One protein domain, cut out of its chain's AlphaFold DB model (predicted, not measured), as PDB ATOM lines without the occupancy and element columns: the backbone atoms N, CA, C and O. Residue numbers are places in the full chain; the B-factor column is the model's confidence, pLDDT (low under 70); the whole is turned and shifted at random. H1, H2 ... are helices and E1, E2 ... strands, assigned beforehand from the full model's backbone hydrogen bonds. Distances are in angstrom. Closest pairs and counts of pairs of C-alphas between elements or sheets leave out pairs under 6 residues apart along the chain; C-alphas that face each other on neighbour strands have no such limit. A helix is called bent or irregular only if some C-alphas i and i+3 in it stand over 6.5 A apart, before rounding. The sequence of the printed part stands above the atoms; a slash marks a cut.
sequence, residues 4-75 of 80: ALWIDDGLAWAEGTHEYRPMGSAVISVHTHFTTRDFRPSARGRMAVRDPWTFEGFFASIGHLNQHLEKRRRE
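What this domain is: This is residues 4 to 75 of the 80 residues of an uncharacterized protein of Bryobacterales bacterium (UniProt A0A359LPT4). A small, strongly twisted sheet of four strands has one helix, H2, packed over one face and running along the strands, while a long loop, residues 30 to 54, joins the two edge strands, E3 and E4. A short helix, H1, sits between E2 and E3 along the chain and only grazes the sheet. The printed part has 72 residues, with E1, E2, H1, E3, E4 and H2 in chain order; the sheet order is E3, E2, E1, E4, all antiparallel, and the class is mixed. It is compact, with a radius of gyration of the C-alphas of 11.2 A and spans of 33 by 24 by 18 A.

How they stand to each other: E1, residues 4 to 8, and E2, residues 11 to 16, form a hairpin, with N 6 and O 13 2.9 A apart, within hydrogen-bond range. H1, residues 18 to 23, only grazes the sheet with residues 21 to 23; the closest C-alphas of E2 and H1, Gly 16 and Met 23, are 6.0 A apart. E3, residues 25 to 29, is antiparallel to E2, with N 14 and O 26 at 2.9 A. E4, residues 55 to 59, is antiparallel to E1, with N 5 and O 57 at 3.0 A. H2, residues 62 to 74, is on the sheet at a height of 9.4 A, giving two layers, a helix on one face of a sheet. It lies over E1 and, only just, over E2, where 3 of its C-alphas fall; on the local plane it stands at 25 degrees to E1. The closest C-alphas of E4 and H2, Phe 59 and Leu 65, are 6.0 A apart. H1 and H2 are apart. Every O i to N i+4 pair of H2 is within hydrogen-bond range; in H1 0 of 2 are, beside 2 of 3 O i to N i+3 pairs.

Where its parts are: E1 begins at C-alpha 4, (-32.683, 38.589, -8.168). E2 is 16.8 A long and H2 18.7 A, ending at C-alpha 74, (-40.381, 49.436, 8.549). H1 is irregular: C-alphas 19 and 22 are 7.3 A apart.

The domain as a whole: The C-alphas farthest apart, Ser 42 and Glu 75, are 33.8 A apart. The printed part has no cut; the link from E3 to E4 is long, and residues 43 to 51 have pLDDT under 70.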
ATOM      1  N   ALA A   4     -33.494  38.924  -9.334       91.81
ATOM      2  CA  ALA A   4     -32.683  38.589  -8.168       91.81
ATOM      3  C   ALA A   4     -32.310  39.873  -7.413       91.81
ATOM      4  O   ALA A   4     -32.037  40.888  -8.060       91.81
ATOM      5  N   LEU A   5     -32.302  39.836  -6.077       92.00
ATOM      6  CA  LEU A   5     -31.962  40.975  -5.220       92.00
ATOM      7  C   LEU A   5     -30.782  40.648  -4.301       92.00
ATOM      8  O   LEU A   5     -30.765  39.608  -3.644       92.00
ATOM      9  N   TRP A   6     -29.859  41.599  -4.197       92.19
ATOM     10  CA  TRP A   6     -28.814  41.622  -3.180       92.19
ATOM     11  C   TRP A   6     -28.847  42.951  -2.438       92.19
ATOM     12  O   TRP A   6     -29.115  43.992  -3.048       92.19
ATOM     13  N   ILE A   7     -28.554  42.928  -1.143       90.19
ATOM     14  CA  ILE A   7     -28.428  44.134  -0.336       90.19
ATOM     15  C   ILE A   7     -27.111  44.113   0.430       90.19
ATOM     16  O   ILE A   7     -26.858  43.206   1.215       90.19
ATOM     17  N   ASP A   8     -26.315  45.157   0.231       87.00
ATOM     18  CA  ASP A   8     -25.027  45.342   0.892       87.00
ATOM     19  C   ASP A   8     -24.747  46.832   1.093       87.00
ATOM     20  O   ASP A   8     -25.111  47.639   0.240       87.00
ATOM     21  N   ASP A   9     -24.150  47.194   2.229       86.50
ATOM     22  CA  ASP A   9     -23.724  48.565   2.562       86.50
ATOM     23  C   ASP A   9     -24.766  49.673   2.256       86.50
ATOM     24  O   ASP A   9     -24.466  50.759   1.768       86.50
ATOM     25  N   GLY A  10     -26.055  49.394   2.489       87.88
ATOM     26  CA  GLY A  10     -27.136  50.356   2.214       87.88
ATOM     27  C   GLY A  10     -27.487  50.537   0.727       87.88
ATOM     28  O   GLY A  10     -28.282  51.418   0.380       87.88
ATOM     29  N   LEU A  11     -26.977  49.674  -0.149       91.12
ATOM     30  CA  LEU A  11     -27.320  49.588  -1.564       91.12
ATOM     31  C   LEU A  11     -28.159  48.343  -1.853       91.12
ATOM     32  O   LEU A  11     -27.880  47.251  -1.366       91.12
ATOM     33  N   ALA A  12     -29.181  48.516  -2.684       92.75
ATOM     34  CA  ALA A  12     -29.997  47.442  -3.222       92.75
ATOM     35  C   ALA A  12     -29.635  47.232  -4.694       92.75
ATOM     36  O   ALA A  12     -29.728  48.147  -5.517       92.75
ATOM     37  N   TRP A  13     -29.250  46.007  -5.027       91.94
ATOM     38  CA  TRP A  13     -28.878  45.591  -6.369       91.94
ATOM     39  C   TRP A  13     -29.919  44.618  -6.896       91.94
ATOM     40  O   TRP A  13     -30.101  43.554  -6.313       91.94
ATOM     41  N   ALA A  14     -30.560  44.952  -8.010       92.31
ATOM     42  CA  ALA A  14     -31.514  44.068  -8.664       92.31
ATOM     43  C   ALA A  14     -31.016  43.662 -10.049       92.31
ATOM     44  O   ALA A  14     -30.419  44.466 -10.763       92.31
ATOM     45  N   GLU A  15     -31.289  42.427 -10.452       91.25
ATOM     46  CA  GLU A  15     -30.962  41.936 -11.788       91.25
ATOM     47  C   GLU A  15     -32.106  41.119 -12.372       91.25
ATOM     48  O   GLU A  15     -32.654  40.243 -11.704       91.25
ATOM     49  N   GLY A  16     -32.458  41.394 -13.627       91.19
ATOM     50  CA  GLY A  16     -33.416  40.587 -14.367       91.19
ATOM     51  C   GLY A  16     -32.876  39.182 -14.650       91.19
ATOM     52  O   GLY A  16     -31.768  39.003 -15.153       91.19
ATOM     53  N   THR A  17     -33.682  38.165 -14.364       88.38
ATOM     54  CA  THR A  17     -33.370  36.748 -14.611       88.38
ATOM     55  C   THR A  17     -34.198  36.220 -15.780       88.38
ATOM     56  O   THR A  17     -35.223  36.807 -16.102       88.38
ATOM     57  N   HIS A  18     -33.772  35.119 -16.413       84.62
ATOM     58  CA  HIS A  18     -34.458  34.465 -17.547       84.62
ATOM     59  C   HIS A  18     -35.115  35.466 -18.528       84.62
ATOM     60  O   HIS A  18     -34.419  36.052 -19.350       84.62
ATOM     61  N   GLU A  19     -36.430  35.683 -18.409       82.56
ATOM     62  CA  GLU A  19     -37.266  36.536 -19.267       82.56
ATOM     63  C   GLU A  19     -36.949  38.030 -19.127       82.56
ATOM     64  O   GLU A  19     -37.016  38.771 -20.104       82.56
ATOM     65  N   TYR A  20     -36.543  38.473 -17.937       83.56
ATOM     66  CA  TYR A  20     -36.133  39.852 -17.674       83.56
ATOM     67  C   TYR A  20     -34.625  40.063 -17.830       83.56
ATOM     68  O   TYR A  20     -34.158  41.191 -17.682       83.56
ATOM     69  N   ARG A  21     -33.846  39.027 -18.183       83.00
ATOM     70  CA  ARG A  21     -32.402  39.151 -18.453       83.00
ATOM     71  C   ARG A  21     -32.065  40.290 -19.434       83.00
ATOM     72  O   ARG A  21     -31.085  40.985 -19.172       83.00
ATOM     73  N   PRO A  22     -32.851  40.560 -20.499       84.62
ATOM     74  CA  PRO A  22     -32.594  41.695 -21.386       84.62
ATOM     75  C   PRO A  22     -32.708  43.072 -20.718       84.62
ATOM     76  O   PRO A  22     -32.079  44.008 -21.198       84.62
ATOM     77  N   MET A  23     -33.467  43.221 -19.620       88.00
ATOM     78  CA  MET A  23     -33.523  44.488 -18.869       88.00
ATOM     79  C   MET A  23     -32.189  44.805 -18.183       88.00
ATOM     80  O   MET A  23     -31.862  45.972 -17.979       88.00
ATOM     81  N   GLY A  24     -31.399  43.780 -17.856       89.81
ATOM     82  CA  GLY A  24     -30.103  43.923 -17.206       89.81
ATOM     83  C   GLY A  24     -30.209  44.141 -15.698       89.81
ATOM     84  O   GLY A  24     -31.038  43.531 -15.020       89.81
ATOM     85  N   SER A  25     -29.328  44.988 -15.169       91.00
ATOM     86  CA  SER A  25     -29.167  45.234 -13.733       91.00
ATOM     87  C   SER A  25     -29.474  46.681 -13.352       91.00
ATOM     88  O   SER A  25     -29.302  47.594 -14.161       91.00
ATOM     89  N   ALA A  26     -29.858  46.881 -12.095       92.25
ATOM     90  CA  ALA A  26     -30.076  48.175 -11.463       92.25
ATOM     91  C   ALA A  26     -29.418  48.224 -10.075       92.25
ATOM     92  O   ALA A  26     -29.270  47.202  -9.398       92.25
ATOM     93  N   VAL A  27     -29.051  49.432  -9.649       91.75
ATOM     94  CA  VAL A  27     -28.490  49.721  -8.323       91.75
ATOM     95  C   VAL A  27     -29.147  50.968  -7.799       91.75
ATOM     96  O   VAL A  27     -29.158  51.987  -8.486       91.75
ATOM     97  N   ILE A  28     -29.658  50.897  -6.582       92.62
ATOM     98  CA  ILE A  28     -30.268  52.035  -5.911       92.62
ATOM     99  C   ILE A  28     -29.883  52.023  -4.430       92.62
ATOM    100  O   ILE A  28     -29.355  51.033  -3.921       92.62
ATOM    101  N   SER A  29     -30.184  53.095  -3.701       93.25
ATOM    102  CA  SER A  29     -30.124  53.050  -2.238       93.25
ATOM    103  C   SER A  29     -31.246  52.160  -1.691       93.25
ATOM    104  O   SER A  29     -32.368  52.182  -2.208       93.25
ATOM    105  N   VAL A  30     -31.007  51.454  -0.582       91.81
ATOM    106  CA  VAL A  30     -32.056  50.694   0.129       91.81
ATOM    107  C   VAL A  30     -33.227  51.571   0.575       91.81
ATOM    108  O   VAL A  30     -34.291  51.035   0.880       91.81
ATOM    109  N   HIS A  31     -33.062  52.901   0.581       91.38
ATOM    110  CA  HIS A  31     -34.083  53.902   0.908       91.38
ATOM    111  C   HIS A  31     -34.901  54.400  -0.299       91.38
ATOM    112  O   HIS A  31     -35.837  55.178  -0.125       91.38
ATOM    113  N   THR A  32     -34.613  53.919  -1.509       93.31
ATOM    114  CA  THR A  32     -35.303  54.305  -2.756       93.31
ATOM    115  C   THR A  32     -36.035  53.136  -3.423       93.31
ATOM    116  O   THR A  32     -35.921  51.997  -2.981       93.31
ATOM    117  N   HIS A  33     -36.833  53.397  -4.458       96.19
ATOM    118  CA  HIS A  33     -37.537  52.354  -5.211       96.19
ATOM    119  C   HIS A  33     -36.901  52.122  -6.573       96.19
ATOM    120  O   HIS A  33     -36.433  53.063  -7.208       96.19
ATOM    121  N   PHE A  34     -36.944  50.875  -7.030       95.00
ATOM    122  CA  PHE A  34     -36.583  50.529  -8.391       95.00
ATOM    123  C   PHE A  34     -37.664  51.008  -9.352       95.00
ATOM    124  O   PHE A  34     -38.861  50.787  -9.136       95.00
ATOM    125  N   THR A  35     -37.222  51.581 -10.461       94.19
ATOM    126  CA  THR A  35     -38.026  51.870 -11.641       94.19
ATOM    127  C   THR A  35     -37.463  51.113 -12.836       94.19
ATOM    128  O   THR A  35     -36.295  50.735 -12.866       94.19
ATOM    129  N   THR A  36     -38.276  50.911 -13.872       91.06
ATOM    130  CA  THR A  36     -37.827  50.255 -15.112       91.06
ATOM    131  C   THR A  36     -36.652  50.975 -15.780       91.06
ATOM    132  O   THR A  36     -35.859  50.325 -16.451       91.06
ATOM    133  N   ARG A  37     -36.512  52.294 -15.580       91.25
ATOM    134  CA  ARG A  37     -35.433  53.120 -16.149       91.25
ATOM    135  C   ARG A  37     -34.088  52.938 -15.449       91.25
ATOM    136  O   ARG A  37     -33.057  53.261 -16.036       91.25
ATOM    137  N   ASP A  38     -34.096  52.434 -14.218       91.94
ATOM    138  CA  ASP A  38     -32.868  52.157 -13.468       91.94
ATOM    139  C   ASP A  38     -32.154  50.911 -14.005       91.94
ATOM    140  O   ASP A  38     -30.936  50.784 -13.866       91.94
ATOM    141  N   PHE A  39     -32.902  50.008 -14.649       91.44
ATOM    142  CA  PHE A  39     -32.364  48.800 -15.257       91.44
ATOM    143  C   PHE A  39     -31.676  49.127 -16.576       91.44
ATOM    144  O   PHE A  39     -32.275  49.677 -17.503       91.44
ATOM    145  N   ARG A  40     -30.391  48.781 -16.657       89.75
ATOM    146  CA  ARG A  40     -29.572  49.009 -17.846       89.75
ATOM    147  C   ARG A  40     -29.059  47.672 -18.385       89.75
ATOM    148  O   ARG A  40     -28.328  46.989 -17.669       89.75
ATOM    149  N   PRO A  41     -29.318  47.336 -19.665       84.50
ATOM    150  CA  PRO A  41     -28.793  46.117 -20.290       84.50
ATOM    151  C   PRO A  41     -27.258  46.081 -20.332       84.50
ATOM    152  O   PRO A  41     -26.642  45.024 -20.224       84.50
ATOM    153  N   SER A  42     -26.630  47.253 -20.485       75.00
ATOM    154  CA  SER A  42     -25.174  47.425 -20.519       75.00
ATOM    155  C   SER A  42     -24.536  47.502 -19.136       75.00
ATOM    156  O   SER A  42     -23.321  47.325 -19.018       75.00
ATOM    157  N   ALA A  43     -25.333  47.720 -18.084       67.69
ATOM    158  CA  ALA A  43     -24.879  47.431 -16.739       67.69
ATOM    159  C   ALA A  43     -24.804  45.911 -16.638       67.69
ATOM    160  O   ALA A  43     -25.765  45.252 -16.247       67.69
ATOM    161  N   ARG A  44     -23.656  45.339 -17.027       58.47
ATOM    162  CA  ARG A  44     -23.306  43.989 -16.601       58.47
ATOM    163  C   ARG A  44     -23.379  44.030 -15.086       58.47
ATOM    164  O   ARG A  44     -22.501  44.612 -14.443       58.47
ATOM    165  N   GLY A  45     -24.442  43.462 -14.524       54.44
ATOM    166  CA  GLY A  45     -24.450  43.136 -13.116       54.44
ATOM    167  C   GLY A  45     -23.153  42.400 -12.857       54.44
ATOM    168  O   GLY A  45     -22.748  41.536 -13.641       54.44
ATOM    169  N   ARG A  46     -22.434  42.790 -11.809       53.09
ATOM    170  CA  ARG A  46     -21.273  42.044 -11.329       53.09
ATOM    171  C   ARG A  46     -21.738  40.681 -10.780       53.09
ATOM    172  O   ARG A  46     -21.434  40.362  -9.641       53.09
ATOM    173  N   MET A  47     -22.474  39.877 -11.556       51.91
ATOM    174  CA  MET A  47     -22.887  38.515 -11.206       51.91
ATOM    175  C   MET A  47     -21.692  37.680 -10.750       51.91
ATOM    176  O   MET A  47     -21.836  36.824  -9.893       51.91
ATOM    177  N   ALA A  48     -20.504  37.955 -11.295       50.28
ATOM    178  CA  ALA A  48     -19.288  37.232 -10.953       50.28
ATOM    179  C   ALA A  48     -18.737  37.533  -9.543       50.28
ATOM    180  O   ALA A  48     -17.825  36.838  -9.116       50.28
ATOM    181  N   VAL A  49     -19.228  38.564  -8.837       54.44
ATOM    182  CA  VAL A  49     -18.616  39.046  -7.577       54.44
ATOM    183  C   VAL A  49     -19.653  39.403  -6.501       54.44
ATOM    184  O   VAL A  49     -19.332  40.135  -5.571       54.44
ATOM    185  N   ARG A  50     -20.914  38.961  -6.612       65.81
ATOM    186  CA  ARG A  50     -21.888  39.210  -5.534       65.81
ATOM    187  C   ARG A  50     -21.887  38.059  -4.547       65.81
ATOM    188  O   ARG A  50     -22.165  36.917  -4.898       65.81
ATOM    189  N   ASP A  51     -21.527  38.412  -3.325       69.44
ATOM    190  CA  ASP A  51     -21.335  37.506  -2.216       69.44
ATOM    191  C   ASP A  51     -22.675  36.853  -1.789       69.44
ATOM    192  O   ASP A  51     -23.688  37.562  -1.689       69.44
ATOM    193  N   PRO A  52     -22.723  35.526  -1.546       72.12
ATOM    194  CA  PRO A  52     -23.941  34.829  -1.131       72.12
ATOM    195  C   PRO A  52     -24.583  35.386   0.146       72.12
ATOM    196  O   PRO A  52     -25.801  35.301   0.284       72.12
ATOM    197  N   TRP A  53     -23.803  35.981   1.056       74.50
ATOM    198  CA  TRP A  53     -24.281  36.568   2.312       74.50
ATOM    199  C   TRP A  53     -25.130  37.827   2.101       74.50
ATOM    200  O   TRP A  53     -25.887  38.212   2.987       74.50
ATOM    201  N   THR A  54     -25.034  38.454   0.927       86.62
ATOM    202  CA  THR A  54     -25.806  39.655   0.564       86.62
ATOM    203  C   THR A  54     -27.070  39.327  -0.229       86.62
ATOM    204  O   THR A  54     -27.838  40.228  -0.566       86.62
ATOM    205  N   PHE A  55     -27.280  38.054  -0.580       89.06
ATOM    206  CA  PHE A  55     -28.413  37.627  -1.390       89.06
ATOM    207  C   PHE A  55     -29.697  37.564  -0.561       89.06
ATOM    208  O   PHE A  55     -29.794  36.808   0.399       89.06
ATOM    209  N   GLU A  56     -30.708  38.320  -0.981       90.44
ATOM    210  CA  GLU A  56     -31.994  38.392  -0.277       90.44
ATOM    211  C   GLU A  56     -33.048  37.465  -0.892       90.44
ATOM    212  O   GLU A  56     -33.969  37.035  -0.199       90.44
ATOM    213  N   GLY A  57     -32.944  37.150  -2.189       91.12
ATOM    214  CA  GLY A  57     -33.860  36.218  -2.845       91.12
ATOM    215  C   GLY A  57     -34.246  36.569  -4.280       91.12
ATOM    216  O   GLY A  57     -33.707  37.484  -4.911       91.12
ATOM    217  N   PHE A  58     -35.223  35.812  -4.786       92.81
ATOM    218  CA  PHE A  58     -35.852  36.021  -6.089       92.81
ATOM    219  C   PHE A  58     -37.248  36.622  -5.938       92.81
ATOM    220  O   PHE A  58     -38.044  36.204  -5.101       92.81
ATOM    221  N   PHE A  59     -37.570  37.560  -6.820       93.62
ATOM    222  CA  PHE A  59     -38.791  38.348  -6.783       93.62
ATOM    223  C   PHE A  59     -39.467  38.326  -8.147       93.62
ATOM    224  O   PHE A  59     -38.823  38.459  -9.179       93.62
ATOM    225  N   ALA A  60     -40.786  38.164  -8.174       91.88
ATOM    226  CA  ALA A  60     -41.534  38.005  -9.423       91.88
ATOM    227  C   ALA A  60     -41.588  39.279 -10.290       91.88
ATOM    228  O   ALA A  60     -41.782  39.184 -11.498       91.88
ATOM    229  N   SER A  61     -41.432  40.465  -9.695       93.31
ATOM    230  CA  SER A  61     -41.566  41.749 -10.388       93.31
ATOM    231  C   SER A  61     -40.829  42.878  -9.660       93.31
ATOM    232  O   SER A  61     -40.465  42.738  -8.491       93.31
ATOM    233  N   ILE A  62     -40.678  44.031 -10.324       93.62
ATOM    234  CA  ILE A  62     -40.160  45.267  -9.706       93.62
ATOM    235  C   ILE A  62     -41.022  45.695  -8.509       93.62
ATOM    236  O   ILE A  62     -40.495  46.104  -7.478       93.62
ATOM    237  N   GLY A  63     -42.348  45.553  -8.608       95.88
ATOM    238  CA  GLY A  63     -43.251  45.839  -7.490       95.88
ATOM    239  C   GLY A  63     -42.967  44.950  -6.277       95.88
ATOM    240  O   GLY A  63     -42.935  45.439  -5.152       95.88
ATOM    241  N   HIS A  64     -42.675  43.667  -6.507       95.25
ATOM    242  CA  HIS A  64     -42.336  42.734  -5.434       95.25
ATOM    243  C   HIS A  64     -40.981  43.072  -4.774       95.25
ATOM    244  O   HIS A  64     -40.880  43.000  -3.550       95.25
ATOM    245  N   LEU A  65     -39.977  43.529  -5.544       93.31
ATOM    246  CA  LEU A  65     -38.713  44.056  -4.994       93.31
ATOM    247  C   LEU A  65     -38.955  45.256  -4.072       93.31
ATOM    248  O   LEU A  65     -38.456  45.305  -2.950       93.31
ATOM    249  N   ASN A  66     -39.738  46.222  -4.548       95.94
ATOM    250  CA  ASN A  66     -40.023  47.448  -3.811       95.94
ATOM    251  C   ASN A  66     -40.776  47.153  -2.509       95.94
ATOM    252  O   ASN A  66     -40.381  47.651  -1.461       95.94
ATOM    253  N   GLN A  67     -41.762  46.253  -2.545       95.44
ATOM    254  CA  GLN A  67     -42.479  45.827  -1.345       95.44
ATOM    255  C   GLN A  67     -41.546  45.193  -0.297       95.44
ATOM    256  O   GLN A  67     -41.732  45.413   0.901       95.44
ATOM    257  N   HIS A  68     -40.542  44.414  -0.720       93.81
ATOM    258  CA  HIS A  68     -39.528  43.860   0.189       93.81
ATOM    259  C   HIS A  68     -38.687  44.961   0.837       93.81
ATOM    260  O   HIS A  68     -38.547  44.995   2.059       93.81
ATOM    261  N   LEU A  69     -38.196  45.916   0.041       92.81
ATOM    262  CA  LEU A  69     -37.430  47.058   0.548       92.81
ATOM    263  C   LEU A  69     -38.249  47.916   1.521       92.81
ATOM    264  O   LEU A  69     -37.722  48.362   2.538       92.81
ATOM    265  N   GLU A  70     -39.536  48.125   1.254       94.19
ATOM    266  CA  GLU A  70     -40.430  48.858   2.153       94.19
ATOM    267  C   GLU A  70     -40.646  48.139   3.484       94.19
ATOM    268  O   GLU A  70     -40.592  48.782   4.532       94.19
ATOM    269  N   LYS A  71     -40.864  46.817   3.464       91.69
ATOM    270  CA  LYS A  71     -40.975  46.011   4.690       91.69
ATOM    271  C   LYS A  71     -39.704  46.125   5.526       91.69
ATOM    272  O   LYS A  71     -39.778  46.512   6.688       91.69
ATOM    273  N   ARG A  72     -38.545  45.955   4.888       88.38
ATOM    274  CA  ARG A  72     -37.230  46.049   5.532       88.38
ATOM    275  C   ARG A  72     -36.946  47.418   6.155       88.38
ATOM    276  O   ARG A  72     -36.237  47.495   7.147       88.38
ATOM    277  N   ARG A  73     -37.484  48.512   5.599       87.44
ATOM    278  CA  ARG A  73     -37.383  49.860   6.203       87.44
ATOM    279  C   ARG A  73     -38.254  50.026   7.439       87.44
ATOM    280  O   ARG A  73     -37.916  50.813   8.317       87.44
ATOM    281  N   ARG A  74     -39.414  49.370   7.448       86.00
ATOM    282  CA  ARG A  74     -40.381  49.436   8.549       86.00
ATOM    283  C   ARG A  74     -39.975  48.541   9.706       86.00
ATOM    284  O   ARG A  74     -40.353  48.824  10.835       86.00
ATOM    285  N   GLU A  75     -39.218  47.488   9.430       80.75
ATOM    286  CA  GLU A  75     -38.581  46.681  10.456       80.75
ATOM    287  C   GLU A  75     -37.389  47.466  11.025       80.75
ATOM    288  O   GLU A  75     -36.384  47.645  10.331       80.75
TER     289      GLU A  75